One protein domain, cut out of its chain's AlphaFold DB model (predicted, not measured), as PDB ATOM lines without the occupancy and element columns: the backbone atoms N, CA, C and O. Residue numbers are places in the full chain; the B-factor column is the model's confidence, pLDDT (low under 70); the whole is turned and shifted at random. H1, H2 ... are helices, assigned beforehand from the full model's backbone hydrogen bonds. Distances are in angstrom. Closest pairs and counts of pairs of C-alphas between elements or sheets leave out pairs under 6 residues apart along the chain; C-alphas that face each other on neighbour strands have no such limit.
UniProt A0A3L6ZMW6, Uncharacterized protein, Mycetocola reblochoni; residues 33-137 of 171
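What this domain is: This is residues 33 to 137 of the 171 residues of an uncharacterized protein of Mycetocola reblochoni (UniProt A0A3L6ZMW6). A hairpin of two long helices, H1 and H2, crosses H4, the helix nearest the middle; from H4 the fold zigzags through H5 and H6, and these three roughly aligned helices form a triangle, with H5 on the side away from the hairpin. The short H3 and H7 sit at opposite ends of the longest axis, and residues 79 to 84 stick out. The printed part has 105 residues with seven named helices, H1 to H7 in order, and no named strand; its class is all helix. It is compact, with a radius of gyration of the C-alphas of 13.3 A, and spans 39 by 33 by 27 A.

How they stand to each other: Start at H1, residues 34 to 49, whose residues 40 to 47 alone touch H2, residues 55 to 70; look at the closest C-alphas, those of Val 47 and Ala 62, 6.2 A apart. These two helices form a hairpin at a shallow tilt of 30 degrees, opposite ways. H3, residues 72 to 79, is close to H2 but not clearly touching, with C-alphas 67 and 75 closest at 6.1 A. Next comes the hub, H4, residues 83 to 97: residues 65 to 70 of H2 alone touch it, closest at C-alphas 69 and 94, 5.0 A, at a steep tilt of 66 degrees. H1 and H4 only just touch, with 3 pairs of C-alphas within 8 A, closest at Gly 37 and Asn 97, 5.7 A. H4 forms a hairpin with H5, residues 103 to 110, at a shallow tilt of 14 degrees, closest at C-alphas 92 and 106, 4.8 A. H5 forms a hairpin with H6, residues 118 to 128, closest at C-alphas 105 and 121, 6.3 A. H6 touches H7, residues 132 to 137, closest at C-alphas 126 and 132, 5.6 A, while H2 and H6 are apart. In each of the seven helices every O i to N i+4 pair is within hydrogen-bond range.

Where its parts are: Find C-alpha 34 at (123.642, 176.379, 108.254); from there H1 runs 22.8 A to Phe 49. H2 runs 22.5 A, H3 11.3 A, and H4 20.9 A from C-alpha 83 at (149.729, 166.655, 100.180). H5 runs 10.4 A, H6 15.8 A, and H7 8.7 A to C-alpha 137 at (125.225, 160.722, 83.815).

The domain as a whole: The two C-alphas farthest apart are those of Glu 80 and Gln 133, 38.6 A. The printed part has no cut; no link is long, and H5 to H6 is short. The mean pLDDT of the printed part is 76.4, and residues 99 to 101 and 111 to 137 are under 70.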
ATOM      1  N   PRO A  33     127.957 177.746 110.118       86.00
ATOM      2  CA  PRO A  33     126.539 178.077 110.167       86.00
ATOM      3  C   PRO A  33     125.774 177.400 109.022       86.00
ATOM      4  O   PRO A  33     126.299 177.255 107.922       86.00
ATOM      5  N   VAL A  34     124.495 177.076 109.242       76.81
ATOM      6  CA  VAL A  34     123.642 176.379 108.254       76.81
ATOM      7  C   VAL A  34     123.679 177.040 106.871       76.81
ATOM      8  O   VAL A  34     123.810 176.355 105.864       76.81
ATOM      9  N   ARG A  35     123.620 178.379 106.816       81.50
ATOM     10  CA  ARG A  35     123.698 179.138 105.558       81.50
ATOM     11  C   ARG A  35     125.010 178.891 104.809       81.50
ATOM     12  O   ARG A  35     124.995 178.758 103.591       81.50
ATOM     13  N   ASP A  36     126.124 178.839 105.527       84.25
ATOM     14  CA  ASP A  36     127.445 178.654 104.930       84.25
ATOM     15  C   ASP A  36     127.670 177.195 104.523       84.25
ATOM     16  O   ASP A  36     128.287 176.948 103.491       84.25
ATOM     17  N   GLY A  37     127.096 176.237 105.259       80.62
ATOM     18  CA  GLY A  37     127.062 174.826 104.860       80.62
ATOM     19  C   GLY A  37     126.239 174.575 103.587       80.62
ATOM     20  O   GLY A  37     126.611 173.730 102.774       80.62
ATOM     21  N   ALA A  38     125.161 175.338 103.369       74.69
ATOM     22  CA  ALA A  38     124.381 175.302 102.127       74.69
ATOM     23  C   ALA A  38     125.181 175.840 100.929       74.69
ATOM     24  O   ALA A  38     125.165 175.260  99.845       74.69
ATOM     25  N   LEU A  39     125.905 176.947 101.130       81.88
ATOM     26  CA  LEU A  39     126.798 177.508 100.111       81.88
ATOM     27  C   LEU A  39     127.944 176.548  99.792       81.88
ATOM     28  O   LEU A  39     128.260 176.352  98.623       81.88
ATOM     29  N   LEU A  40     128.510 175.903 100.814       83.62
ATOM     30  CA  LEU A  40     129.547 174.895 100.640       83.62
ATOM     31  C   LEU A  40     129.046 173.699  99.815       83.62
ATOM     32  O   LEU A  40     129.796 173.182  98.994       83.62
ATOM     33  N   LEU A  41     127.780 173.290  99.976       78.12
ATOM     34  CA  LEU A  41     127.168 172.247  99.143       78.12
ATOM     35  C   LEU A  41     127.093 172.668  97.673       78.12
ATOM     36  O   LEU A  41     127.439 171.879  96.798       78.12
ATOM     37  N   ALA A  42     126.661 173.899  97.398       77.94
ATOM     38  CA  ALA A  42     126.580 174.415  96.034       77.94
ATOM     39  C   ALA A  42     127.969 174.520  95.380       77.94
ATOM     40  O   ALA A  42     128.148 174.058  94.255       77.94
ATOM     41  N   GLU A  43     128.961 175.055  96.103       82.88
ATOM     42  CA  GLU A  43     130.361 175.116  95.655       82.88
ATOM     43  C   GLU A  43     130.907 173.707  95.373       82.88
ATOM     44  O   GLU A  43     131.523 173.467  94.335       82.88
ATOM     45  N   TYR A  44     130.621 172.752  96.258       80.81
ATOM     46  CA  TYR A  44     131.018 171.361  96.090       80.81
ATOM     47  C   TYR A  44     130.413 170.717  94.841       80.81
ATOM     48  O   TYR A  44     131.133 170.084  94.072       80.81
ATOM     49  N   VAL A  45     129.110 170.898  94.615       76.50
ATOM     50  CA  VAL A  45     128.427 170.416  93.408       76.50
ATOM     51  C   VAL A  45     129.079 171.022  92.162       76.50
ATOM     52  O   VAL A  45     129.488 170.266  91.284       76.50
ATOM     53  N   GLY A  46     129.280 172.342  92.119       76.69
ATOM     54  CA  GLY A  46     129.930 173.008  90.984       76.69
ATOM     55  C   GLY A  46     131.332 172.458  90.694       76.69
ATOM     56  O   GLY A  46     131.652 172.133  89.552       76.69
ATOM     57  N   VAL A  47     132.148 172.239  91.732       79.06
ATOM     58  CA  VAL A  47     133.486 171.634  91.584       79.06
ATOM     59  C   VAL A  47     133.409 170.189  91.079       79.06
ATOM     60  O   VAL A  47     134.207 169.790  90.233       79.06
ATOM     61  N   VAL A  48     132.461 169.389  91.573       73.81
ATOM     62  CA  VAL A  48     132.305 167.983  91.166       73.81
ATOM     63  C   VAL A  48     131.861 167.852  89.715       73.81
ATOM     64  O   VAL A  48     132.368 166.983  89.006       73.81
ATOM     65  N   PHE A  49     130.943 168.706  89.268       71.62
ATOM     66  CA  PHE A  49     130.444 168.691  87.895       71.62
ATOM     67  C   PHE A  49     131.333 169.466  86.915       71.62
ATOM     68  O   PHE A  49     131.042 169.477  85.721       71.62
ATOM     69  N   GLY A  50     132.433 170.066  87.387       74.19
ATOM     70  CA  GLY A  50     133.334 170.846  86.542       74.19
ATOM     71  C   GLY A  50     132.671 172.106  85.987       74.19
ATOM     72  O   GLY A  50     132.977 172.515  84.872       74.19
ATOM     73  N   GLU A  51     131.749 172.702  86.744       75.44
ATOM     74  CA  GLU A  51     131.056 173.938  86.386       75.44
ATOM     75  C   GLU A  51     132.011 175.129  86.577       75.44
ATOM     76  O   GLU A  51     132.042 175.780  87.622       75.44
ATOM     77  N   ALA A  52     132.871 175.346  85.584       79.25
ATOM     78  CA  ALA A  52     133.804 176.465  85.494       79.25
ATOM     79  C   ALA A  52     134.191 176.714  84.027       79.25
ATOM     80  O   ALA A  52     134.220 175.776  83.226       79.25
ATOM     81  N   ASP A  53     134.566 177.949  83.684       80.00
ATOM     82  CA  ASP A  53     134.958 178.303  82.312       80.00
ATOM     83  C   ASP A  53     136.388 177.824  81.971       80.00
ATOM     84  O   ASP A  53     136.803 177.835  80.811       80.00
ATOM     85  N   SER A  54     137.171 177.412  82.979       81.06
ATOM     86  CA  SER A  54     138.559 176.949  82.830       81.06
ATOM     87  C   SER A  54     139.020 176.039  83.977       81.06
ATOM     88  O   SER A  54     138.454 176.051  85.073       81.06
ATOM     89  N   ILE A  55     140.106 175.285  83.757       77.62
ATOM     90  CA  ILE A  55     140.745 174.453  84.795       77.62
ATOM     91  C   ILE A  55     141.308 175.332  85.917       77.62
ATOM     92  O   ILE A  55     141.222 174.978  87.094       77.62
ATOM     93  N   GLU A  56     141.859 176.496  85.576       83.69
ATOM     94  CA  GLU A  56     142.388 177.451  86.546       83.69
ATOM     95  C   GLU A  56     141.282 177.997  87.452       83.69
ATOM     96  O   GLU A  56     141.495 178.189  88.649       83.69
ATOM     97  N   GLU A  57     140.098 178.255  86.897       82.00
ATOM     98  CA  GLU A  57     138.931 178.648  87.681       82.00
ATOM     99  C   GLU A  57     138.417 177.506  88.554       82.00
ATOM    100  O   GLU A  57     138.172 177.724  89.739       82.00
ATOM    101  N   LEU A  58     138.355 176.284  88.022       79.75
ATOM    102  CA  LEU A  58     137.986 175.106  88.803       79.75
ATOM    103  C   LEU A  58     138.931 174.900  89.998       79.75
ATOM    104  O   LEU A  58     138.476 174.619  91.108       79.75
ATOM    105  N   GLY A  59     140.236 175.108  89.799       80.81
ATOM    106  CA  GLY A  59     141.240 175.073  90.863       80.81
ATOM    107  C   GLY A  59     141.012 176.147  91.930       80.81
ATOM    108  O   GLY A  59     141.030 175.837  93.122       80.81
ATOM    109  N   ARG A  60     140.721 177.393  91.525       87.94
ATOM    110  CA  ARG A  60     140.376 178.478  92.465       87.94
ATOM    111  C   ARG A  60     139.092 178.184  93.240       87.94
ATOM    112  O   ARG A  60     139.041 178.441  94.442       87.94
ATOM    113  N   ASN A  61     138.082 177.617  92.583       84.62
ATOM    114  CA  ASN A  61     136.819 177.235  93.214       84.62
ATOM    115  C   ASN A  61     137.038 176.113  94.240       84.62
ATOM    116  O   ASN A  61     136.551 176.208  95.367       84.62
ATOM    117  N   ALA A  62     137.844 175.102  93.897       84.06
ATOM    118  CA  ALA A  62     138.217 174.024  94.810       84.06
ATOM    119  C   ALA A  62     139.011 174.532  96.028       84.06
ATOM    120  O   ALA A  62     138.733 174.117  97.154       84.06
ATOM    121  N   GLU A  63     139.956 175.459  95.836       90.31
ATOM    122  CA  GLU A  63     140.707 176.072  96.938       90.31
ATOM    123  C   GLU A  63     139.808 176.932  97.838       90.31
ATOM    124  O   GLU A  63     139.879 176.830  99.065       90.31
ATOM    125  N   SER A  64     138.934 177.752  97.246       90.12
ATOM    126  CA  SER A  64     137.967 178.578  97.983       90.12
ATOM    127  C   SER A  64     137.052 177.715  98.857       90.12
ATOM    128  O   SER A  64     136.916 177.965 100.059       90.12
ATOM    129  N   MET A  65     136.503 176.643  98.276       91.38
ATOM    130  CA  MET A  65     135.685 175.651  98.974       91.38
ATOM    131  C   MET A  65     136.460 175.000 100.129       91.38
ATOM    132  O   MET A  65     135.957 174.923 101.253       91.38
ATOM    133  N   ALA A  66     137.698 174.562  99.881       90.56
ATOM    134  CA  ALA A  66     138.542 173.938 100.895       90.56
ATOM    135  C   ALA A  66     138.811 174.890 102.070       90.56
ATOM    136  O   ALA A  66     138.554 174.530 103.220       90.56
ATOM    137  N   ARG A  67     139.244 176.127 101.787       93.81
ATOM    138  CA  ARG A  67     139.489 177.174 102.793       93.81
ATOM    139  C   ARG A  67     138.250 177.458 103.637       93.81
ATOM    140  O   ARG A  67     138.365 177.587 104.856       93.81
ATOM    141  N   ARG A  68     137.072 177.531 103.008       91.88
ATOM    142  CA  ARG A  68     135.794 177.717 103.710       91.88
ATOM    143  C   ARG A  68     135.493 176.538 104.635       91.88
ATOM    144  O   ARG A  68     135.105 176.759 105.778       91.88
ATOM    145  N   ALA A  69     135.681 175.311 104.154       91.75
ATOM    146  CA  ALA A  69     135.364 174.104 104.908       91.75
ATOM    147  C   ALA A  69     136.249 173.906 106.143       91.75
ATOM    148  O   ALA A  69     135.747 173.449 107.168       91.75
ATOM    149  N   VAL A  70     137.544 174.235 106.065       93.69
ATOM    150  CA  VAL A  70     138.482 174.035 107.187       93.69
ATOM    151  C   VAL A  70     138.598 175.260 108.101       93.69
ATOM    152  O   VAL A  70     138.861 175.121 109.294       93.69
ATOM    153  N   GLY A  71     138.381 176.462 107.565       92.56
ATOM    154  CA  GLY A  71     138.621 177.728 108.257       92.56
ATOM    155  C   GLY A  71     140.096 178.172 108.239       92.56
ATOM    156  O   GLY A  71     140.997 177.375 107.978       92.56
ATOM    157  N   PRO A  72     140.376 179.456 108.532       90.69
ATOM    158  CA  PRO A  72     141.692 180.065 108.309       90.69
ATOM    159  C   PRO A  72     142.813 179.427 109.142       90.69
ATOM    160  O   PRO A  72     143.881 179.147 108.614       90.69
ATOM    161  N   THR A  73     142.559 179.133 110.419       89.69
ATOM    162  CA  THR A  73     143.567 178.538 111.313       89.69
ATOM    163  C   THR A  73     143.948 177.121 110.890       89.69
ATOM    164  O   THR A  73     145.124 176.776 110.863       89.69
ATOM    165  N   ALA A  74     142.962 176.291 110.538       92.12
ATOM    166  CA  ALA A  74     143.237 174.945 110.048       92.12
ATOM    167  C   ALA A  74     143.925 174.988 108.680       92.12
ATOM    168  O   ALA A  74     144.816 174.187 108.428       92.12
ATOM    169  N   TRP A  75     143.554 175.939 107.817       94.00
ATOM    170  CA  TRP A  75     144.164 176.100 106.500       94.00
ATOM    171  C   TRP A  75     145.676 176.317 106.560       94.00
ATOM    172  O   TRP A  75     146.400 175.693 105.790       94.00
ATOM    173  N   GLU A  76     146.148 177.161 107.479       92.25
ATOM    174  CA  GLU A  76     147.581 177.395 107.688       92.25
ATOM    175  C   GLU A  76     148.296 176.109 108.122       92.25
ATOM    176  O   GLU A  76     149.299 175.737 107.522       92.25
ATOM    177  N   ALA A  77     147.731 175.372 109.084       90.56
ATOM    178  CA  ALA A  77     148.306 174.109 109.549       90.56
ATOM    179  C   ALA A  77     148.381 173.036 108.444       90.56
ATOM    180  O   ALA A  77     149.297 172.219 108.436       90.56
ATOM    181  N   LEU A  78     147.441 173.042 107.493       90.25
ATOM    182  CA  LEU A  78     147.412 172.095 106.373       90.25
ATOM    183  C   LEU A  78     148.513 172.333 105.334       90.25
ATOM    184  O   LEU A  78     148.812 171.406 104.582       90.25
ATOM    185  N   GLN A  79     149.094 173.537 105.266       89.81
ATOM    186  CA  GLN A  79     150.183 173.835 104.322       89.81
ATOM    187  C   GLN A  79     151.499 173.147 104.709       89.81
ATOM    188  O   GLN A  79     152.345 172.921 103.850       89.81
ATOM    189  N   GLU A  80     151.654 172.796 105.987       88.94
ATOM    190  CA  GLU A  80     152.857 172.150 106.530       88.94
ATOM    191  C   GLU A  80     152.809 170.616 106.425       88.94
ATOM    192  O   GLU A  80     153.804 169.930 106.659       88.94
ATOM    193  N   LEU A  81     151.643 170.060 106.089       89.25
ATOM    194  CA  LEU A  81     151.439 168.623 105.957       89.25
ATOM    195  C   LEU A  81     151.845 168.102 104.578       89.25
ATOM    196  O   LEU A  81     151.983 168.844 103.599       89.25
ATOM    197  N   ARG A  82     151.963 166.776 104.463       89.12
ATOM    198  CA  ARG A  82     152.089 166.142 103.146       89.12
ATOM    199  C   ARG A  82     150.784 166.303 102.373       89.12
ATOM    200  O   ARG A  82     149.702 166.192 102.938       89.12
ATOM    201  N   ALA A  83     150.886 166.438 101.051       84.19
ATOM    202  CA  ALA A  83     149.729 166.655 100.180       84.19
ATOM    203  C   ALA A  83     148.593 165.631 100.383       84.19
ATOM    204  O   ALA A  83     147.419 165.989 100.336       84.19
ATOM    205  N   GLU A  84     148.922 164.361 100.632       83.25
ATOM    206  CA  GLU A  84     147.936 163.304 100.896       83.25
ATOM    207  C   GLU A  84     147.166 163.522 102.213       83.25
ATOM    208  O   GLU A  84     145.942 163.368 102.256       83.25
ATOM    209  N   GLU A  85     147.859 163.939 103.275       87.31
ATOM    210  CA  GLU A  85     147.253 164.251 104.573       87.31
ATOM    211  C   GLU A  85     146.366 165.487 104.461       87.31
ATOM    212  O   GLU A  85     145.204 165.449 104.876       87.31
ATOM    213  N   SER A  86     146.877 166.552 103.829       88.06
ATOM    214  CA  SER A  86     146.120 167.785 103.607       88.06
ATOM    215  C   SER A  86     144.843 167.501 102.827       88.06
ATOM    216  O   SER A  86     143.761 167.911 103.241       88.06
ATOM    217  N   ASN A  87     144.940 166.731 101.740       84.81
ATOM    218  CA  ASN A  87     143.785 166.352 100.932       84.81
ATOM    219  C   ASN A  87     142.770 165.528 101.729       84.81
ATOM    220  O   ASN A  87     141.564 165.748 101.591       84.81
ATOM    221  N   THR A  88     143.225 164.601 102.570       85.88
ATOM    222  CA  THR A  88     142.330 163.786 103.404       85.88
ATOM    223  C   THR A  88     141.567 164.656 104.401       85.88
ATOM    224  O   THR A  88     140.340 164.566 104.482       85.88
ATOM    225  N   VAL A  89     142.265 165.552 105.106       89.00
ATOM    226  CA  VAL A  89     141.644 166.464 106.080       89.00
ATOM    227  C   VAL A  89     140.686 167.440 105.398       89.00
ATOM    228  O   VAL A  89     139.575 167.632 105.888       89.00
ATOM    229  N   ILE A  90     141.063 168.011 104.249       89.50
ATOM    230  CA  ILE A  90     140.208 168.929 103.482       89.50
ATOM    231  C   ILE A  90     138.911 168.235 103.062       89.50
ATOM    232  O   ILE A  90     137.828 168.753 103.324       89.50
ATOM    233  N   ASN A  91     138.994 167.052 102.444       85.62
ATOM    234  CA  ASN A  91     137.800 166.339 101.985       85.62
ATOM    235  C   ASN A  91     136.896 165.935 103.160       85.62
ATOM    236  O   ASN A  91     135.676 166.089 103.076       85.62
ATOM    237  N   ALA A  92     137.479 165.471 104.266       86.75
ATOM    238  CA  ALA A  92     136.725 165.138 105.470       86.75
ATOM    239  C   ALA A  92     136.045 166.374 106.087       86.75
ATOM    240  O   ALA A  92     134.881 166.304 106.474       86.75
ATOM    241  N   ALA A  93     136.731 167.518 106.126       89.12
ATOM    242  CA  ALA A  93     136.161 168.773 106.605       89.12
ATOM    243  C   ALA A  93     135.005 169.259 105.721       89.12
ATOM    244  O   ALA A  93     133.973 169.666 106.251       89.12
ATOM    245  N   VAL A  94     135.134 169.164 104.390       86.94
ATOM    246  CA  VAL A  94     134.041 169.479 103.452       86.94
ATOM    247  C   VAL A  94     132.825 168.597 103.738       86.94
ATOM    248  O   VAL A  94     131.729 169.121 103.921       86.94
ATOM    249  N   MET A  95     133.014 167.279 103.853       84.00
ATOM    250  CA  MET A  95     131.914 166.341 104.123       84.00
ATOM    251  C   MET A  95     131.271 166.507 105.498       84.00
ATOM    252  O   MET A  95     130.123 166.117 105.689       84.00
ATOM    253  N   TRP A  96     131.995 167.051 106.471       88.44
ATOM    254  CA  TRP A  96     131.429 167.334 107.783       88.44
ATOM    255  C   TRP A  96     130.634 168.645 107.798       88.44
ATOM    256  O   TRP A  96     129.563 168.698 108.392       88.44
ATOM    257  N   ASN A  97     131.142 169.686 107.130       87.62
ATOM    258  CA  ASN A  97     130.567 171.035 107.174       87.62
ATOM    259  C   ASN A  97     129.498 171.315 106.106       87.62
ATOM    260  O   ASN A  97     128.787 172.319 106.202       87.62
ATOM    261  N   VAL A  98     129.375 170.469 105.083       81.69
ATOM    262  CA  VAL A  98     128.316 170.589 104.077       81.69
ATOM    263  C   VAL A  98     126.935 170.348 104.697       81.69
ATOM    264  O   VAL A  98     126.782 169.546 105.619       81.69
ATOM    265  N   GLN A  99     125.895 171.025 104.205       68.56
ATOM    266  CA  GLN A  99     124.533 170.775 104.685       68.56
ATOM    267  C   GLN A  99     124.089 169.333 104.358       68.56
ATOM    268  O   GLN A  99     124.072 168.938 103.194       68.56
ATOM    269  N   GLY A 100     123.706 168.567 105.387       59.62
ATOM    270  CA  GLY A 100     123.418 167.121 105.287       59.62
ATOM    271  C   GLY A 100     124.637 166.226 105.557       59.62
ATOM    272  O   GLY A 100     124.509 165.016 105.659       59.62
ATOM    273  N   GLY A 101     125.820 166.821 105.733       68.00
ATOM    274  CA  GLY A 101     127.042 166.123 106.112       68.00
ATOM    275  C   GLY A 101     127.056 165.613 107.556       68.00
ATOM    276  O   GLY A 101     126.151 165.871 108.353       68.00
ATOM    277  N   GLY A 102     128.116 164.890 107.926       76.94
ATOM    278  CA  GLY A 102     128.279 164.414 109.299       76.94
ATOM    279  C   GLY A 102     129.443 163.454 109.517       76.94
ATOM    280  O   GLY A 102     130.147 163.049 108.592       76.94
ATOM    281  N   MET A 103     129.638 163.054 110.775       81.31
ATOM    282  CA  MET A 103     130.773 162.219 111.189       81.31
ATOM    283  C   MET A 103     130.844 160.844 110.525       81.31
ATOM    284  O   MET A 103     131.920 160.249 110.510       81.31
ATOM    285  N   GLN A 104     129.738 160.325 109.994       75.06
ATOM    286  CA  GLN A 104     129.772 159.067 109.254       75.06
ATOM    287  C   GLN A 104     130.608 159.210 107.974       75.06
ATOM    288  O   GLN A 104     131.544 158.442 107.782       75.06
ATOM    289  N   LEU A 105     130.375 160.260 107.181       73.19
ATOM    290  CA  LEU A 105     131.143 160.533 105.959       73.19
ATOM    291  C   LEU A 105     132.621 160.826 106.257       73.19
ATOM    292  O   LEU A 105     133.505 160.424 105.504       73.19
ATOM    293  N   VAL A 106     132.902 161.488 107.384       76.62
ATOM    294  CA  VAL A 106     134.275 161.712 107.866       76.62
ATOM    295  C   VAL A 106     134.993 160.387 108.108       76.62
ATOM    296  O   VAL A 106     136.125 160.207 107.660       76.62
ATOM    297  N   ARG A 107     134.345 159.452 108.814       80.12
ATOM    298  CA  ARG A 107     134.919 158.128 109.093       80.12
ATOM    299  C   ARG A 107     135.146 157.345 107.811       80.12
ATOM    300  O   ARG A 107     136.195 156.725 107.686       80.12
ATOM    301  N   ASP A 108     134.206 157.416 106.875       70.12
ATOM    302  CA  ASP A 108     134.302 156.727 105.591       70.12
ATOM    303  C   ASP A 108     135.508 157.230 104.770       70.12
ATOM    304  O   ASP A 108     136.241 156.420 104.206       70.12
ATOM    305  N   ILE A 109     135.784 158.544 104.780       71.38
ATOM    306  CA  ILE A 109     136.978 159.134 104.144       71.38
ATOM    307  C   ILE A 109     138.271 158.690 104.840       71.38
ATOM    308  O   ILE A 109     139.234 158.313 104.174       71.38
ATOM    309  N   ILE A 110     138.312 158.740 106.175       74.38
ATOM    310  CA  ILE A 110     139.529 158.454 106.956       74.38
ATOM    311  C   ILE A 110     139.886 156.969 106.951       74.38
ATOM    312  O   ILE A 110     141.064 156.621 106.944       74.38
ATOM    313  N   ALA A 111     138.885 156.087 106.960       68.19
ATOM    314  CA  ALA A 111     139.098 154.645 106.956       68.19
ATOM    315  C   ALA A 111     139.799 154.152 105.679       68.19
ATOM    316  O   ALA A 111     140.308 153.031 105.677       68.19
ATOM    317  N   GLY A 112     139.843 154.971 104.619       52.94
ATOM    318  CA  GLY A 112     140.572 154.661 103.394       52.94
ATOM    319  C   GLY A 112     140.126 153.343 102.766       52.94
ATOM    320  O   GLY A 112     140.964 152.614 102.238       52.94
ATOM    321  N   ASP A 113     138.834 152.992 102.858       44.69
ATOM    322  CA  ASP A 113     138.328 151.775 102.226       44.69
ATOM    323  C   ASP A 113     138.578 151.895 100.708       44.69
ATOM    324  O   ASP A 113     138.053 152.814 100.078       44.69
ATOM    325  N   PRO A 114     139.342 150.987 100.070       42.97
ATOM    326  CA  PRO A 114     139.541 150.996  98.620       42.97
ATOM    327  C   PRO A 114     138.230 150.824  97.833       42.97
ATOM    328  O   PRO A 114     138.202 151.024  96.618       42.97
ATOM    329  N   ARG A 115     137.125 150.471  98.504       38.91
ATOM    330  CA  ARG A 115     135.771 150.485  97.949       38.91
ATOM    331  C   ARG A 115     135.049 151.809  98.158       38.91
ATOM    332  O   ARG A 115     134.045 151.980  97.485       38.91
ATOM    333  N   VAL A 116     135.489 152.712  99.027       47.16
ATOM    334  CA  VAL A 116     134.918 154.050  99.261       47.16
ATOM    335  C   VAL A 116     136.023 155.077  99.023       47.16
ATOM    336  O   VAL A 116     136.530 155.738  99.919       47.16
ATOM    337  N   THR A 117     136.422 155.204  97.762       49.06
ATOM    338  CA  THR A 117     137.182 156.367  97.311       49.06
ATOM    339  C   THR A 117     136.310 157.619  97.494       49.06
ATOM    340  O   THR A 117     135.083 157.508  97.502       49.06
ATOM    341  N   VAL A 118     136.913 158.815  97.611       49.81
ATOM    342  CA  VAL A 118     136.222 160.130  97.569       49.81
ATOM    343  C   VAL A 118     134.937 160.113  96.705       49.81
ATOM    344  O   VAL A 118     133.907 160.546  97.219       49.81
ATOM    345  N   PRO A 119     134.927 159.531  95.480       53.47
ATOM    346  CA  PRO A 119     133.738 159.200  94.683       53.47
ATOM    347  C   PRO A 119     132.477 158.711  95.412       53.47
ATOM    348  O   PRO A 119     131.401 159.222  95.129       53.47
ATOM    349  N   LYS A 120     132.557 157.769  96.357       49.16
ATOM    350  CA  LYS A 120     131.362 157.208  97.015       49.16
ATOM    351  C   LYS A 120     130.797 158.087  98.123       49.16
ATOM    352  O   LYS A 120     129.583 158.145  98.284       49.16
ATOM    353  N   ALA A 121     131.655 158.808  98.844       54.34
ATOM    354  CA  ALA A 121     131.197 159.873  99.735       54.34
ATOM    355  C   ALA A 121     130.532 160.998  98.918       54.34
ATOM    356  O   ALA A 121     129.516 161.548  99.341       54.34
ATOM    357  N   ARG A 122     131.038 161.267  97.698       59.94
ATOM    358  CA  ARG A 122     130.375 162.173  96.746       59.94
ATOM    359  C   ARG A 122     129.001 161.655  96.328       59.94
ATOM    360  O   ARG A 122     128.040 162.408  96.402       59.94
ATOM    361  N   GLU A 123     128.898 160.392  95.918       61.25
ATOM    362  CA  GLU A 123     127.627 159.777  95.517       61.25
ATOM    363  C   GLU A 123     126.608 159.752  96.657       61.25
ATOM    364  O   GLU A 123     125.445 160.058  96.421       61.25
ATOM    365  N   ALA A 124     127.019 159.431  97.887       61.34
ATOM    366  CA  ALA A 124     126.126 159.429  99.046       61.34
ATOM    367  C   ALA A 124     125.518 160.819  99.290       61.34
ATOM    368  O   ALA A 124     124.298 160.940  99.411       61.34
ATOM    369  N   LEU A 125     126.349 161.865  99.259       63.16
ATOM    370  CA  LEU A 125     125.899 163.247  99.412       63.16
ATOM    371  C   LEU A 125     124.988 163.686  98.250       63.16
ATOM    372  O   LEU A 125     123.941 164.290  98.468       63.16
ATOM    373  N   LEU A 126     125.344 163.359  97.005       66.38
ATOM    374  CA  LEU A 126     124.527 163.698  95.834       66.38
ATOM    375  C   LEU A 126     123.189 162.944  95.832       66.38
ATOM    376  O   LEU A 126     122.167 163.510  95.449       66.38
ATOM    377  N   ASN A 127     123.168 161.694  96.299       67.38
ATOM    378  CA  ASN A 127     121.949 160.905  96.451       67.38
ATOM    379  C   ASN A 127     121.013 161.501  97.509       67.38
ATOM    380  O   ASN A 127     119.808 161.569  97.269       67.38
ATOM    381  N   GLU A 128     121.551 161.961  98.641       68.00
ATOM    382  CA  GLU A 128     120.772 162.595  99.712       68.00
ATOM    383  C   GLU A 128     120.068 163.878  99.244       68.00
ATOM    384  O   GLU A 128     118.935 164.148  99.639       68.00
ATOM    385  N   HIS A 129     120.687 164.614  98.316       61.88
ATOM    386  CA  HIS A 129     120.124 165.833  97.722       61.88
ATOM    387  C   HIS A 129     119.385 165.605  96.392       61.88
ATOM    388  O   HIS A 129     119.051 166.561  95.695       61.88
ATOM    389  N   GLY A 130     119.106 164.351  96.018       60.34
ATOM    390  CA  GLY A 130     118.324 164.022  94.816       60.34
ATOM    391  C   GLY A 130     119.050 164.243  93.481       60.34
ATOM    392  O   GLY A 130     118.415 164.247  92.430       60.34
ATOM    393  N   LEU A 131     120.375 164.390  93.498       61.31
ATOM    394  CA  LEU A 131     121.235 164.616  92.325       61.31
ATOM    395  C   LEU A 131     121.852 163.319  91.766       61.31
ATOM    396  O   LEU A 131     122.761 163.352  90.935       61.31
ATOM    397  N   SER A 132     121.336 162.168  92.193       65.62
ATOM    398  CA  SER A 132     121.813 160.828  91.827       65.62
ATOM    399  C   SER A 132     121.899 160.601  90.313       65.62
ATOM    400  O   SER A 132     122.901 160.101  89.805       65.62
ATOM    401  N   GLN A 133     120.873 161.027  89.573       59.41
ATOM    402  CA  GLN A 133     120.813 160.868  88.117       59.41
ATOM    403  C   GLN A 133     121.848 161.733  87.390       59.41
ATOM    404  O   GLN A 133     122.465 161.267  86.434       59.41
ATOM    405  N   ALA A 134     122.076 162.963  87.859       55.25
ATOM    406  CA  ALA A 134     123.085 163.853  87.286       55.25
ATOM    407  C   ALA A 134     124.501 163.301  87.518       55.25
ATOM    408  O   ALA A 134     125.311 163.265  86.592       55.25
ATOM    409  N   SER A 135     124.769 162.783  88.721       61.66
ATOM    410  CA  SER A 135     126.036 162.121  89.058       61.66
ATOM    411  C   SER A 135     126.304 160.894  88.179       61.66
ATOM    412  O   SER A 135     127.397 160.744  87.636       61.66
ATOM    413  N   ALA A 136     125.300 160.030  87.994       62.09
ATOM    414  CA  ALA A 136     125.419 158.834  87.160       62.09
ATOM    415  C   ALA A 136     125.669 159.172  85.677       62.09
ATOM    416  O   ALA A 136     126.467 158.509  85.004       62.09
ATOM    417  N   ALA A 137     125.018 160.225  85.171       57.28
ATOM    418  CA  ALA A 137     125.225 160.722  83.815       57.28
ATOM    419  C   ALA A 137     126.650 161.263  83.616       57.28
ATOM    420  O   ALA A 137     127.303 160.908  82.634       57.28
TER     421      ALA A 137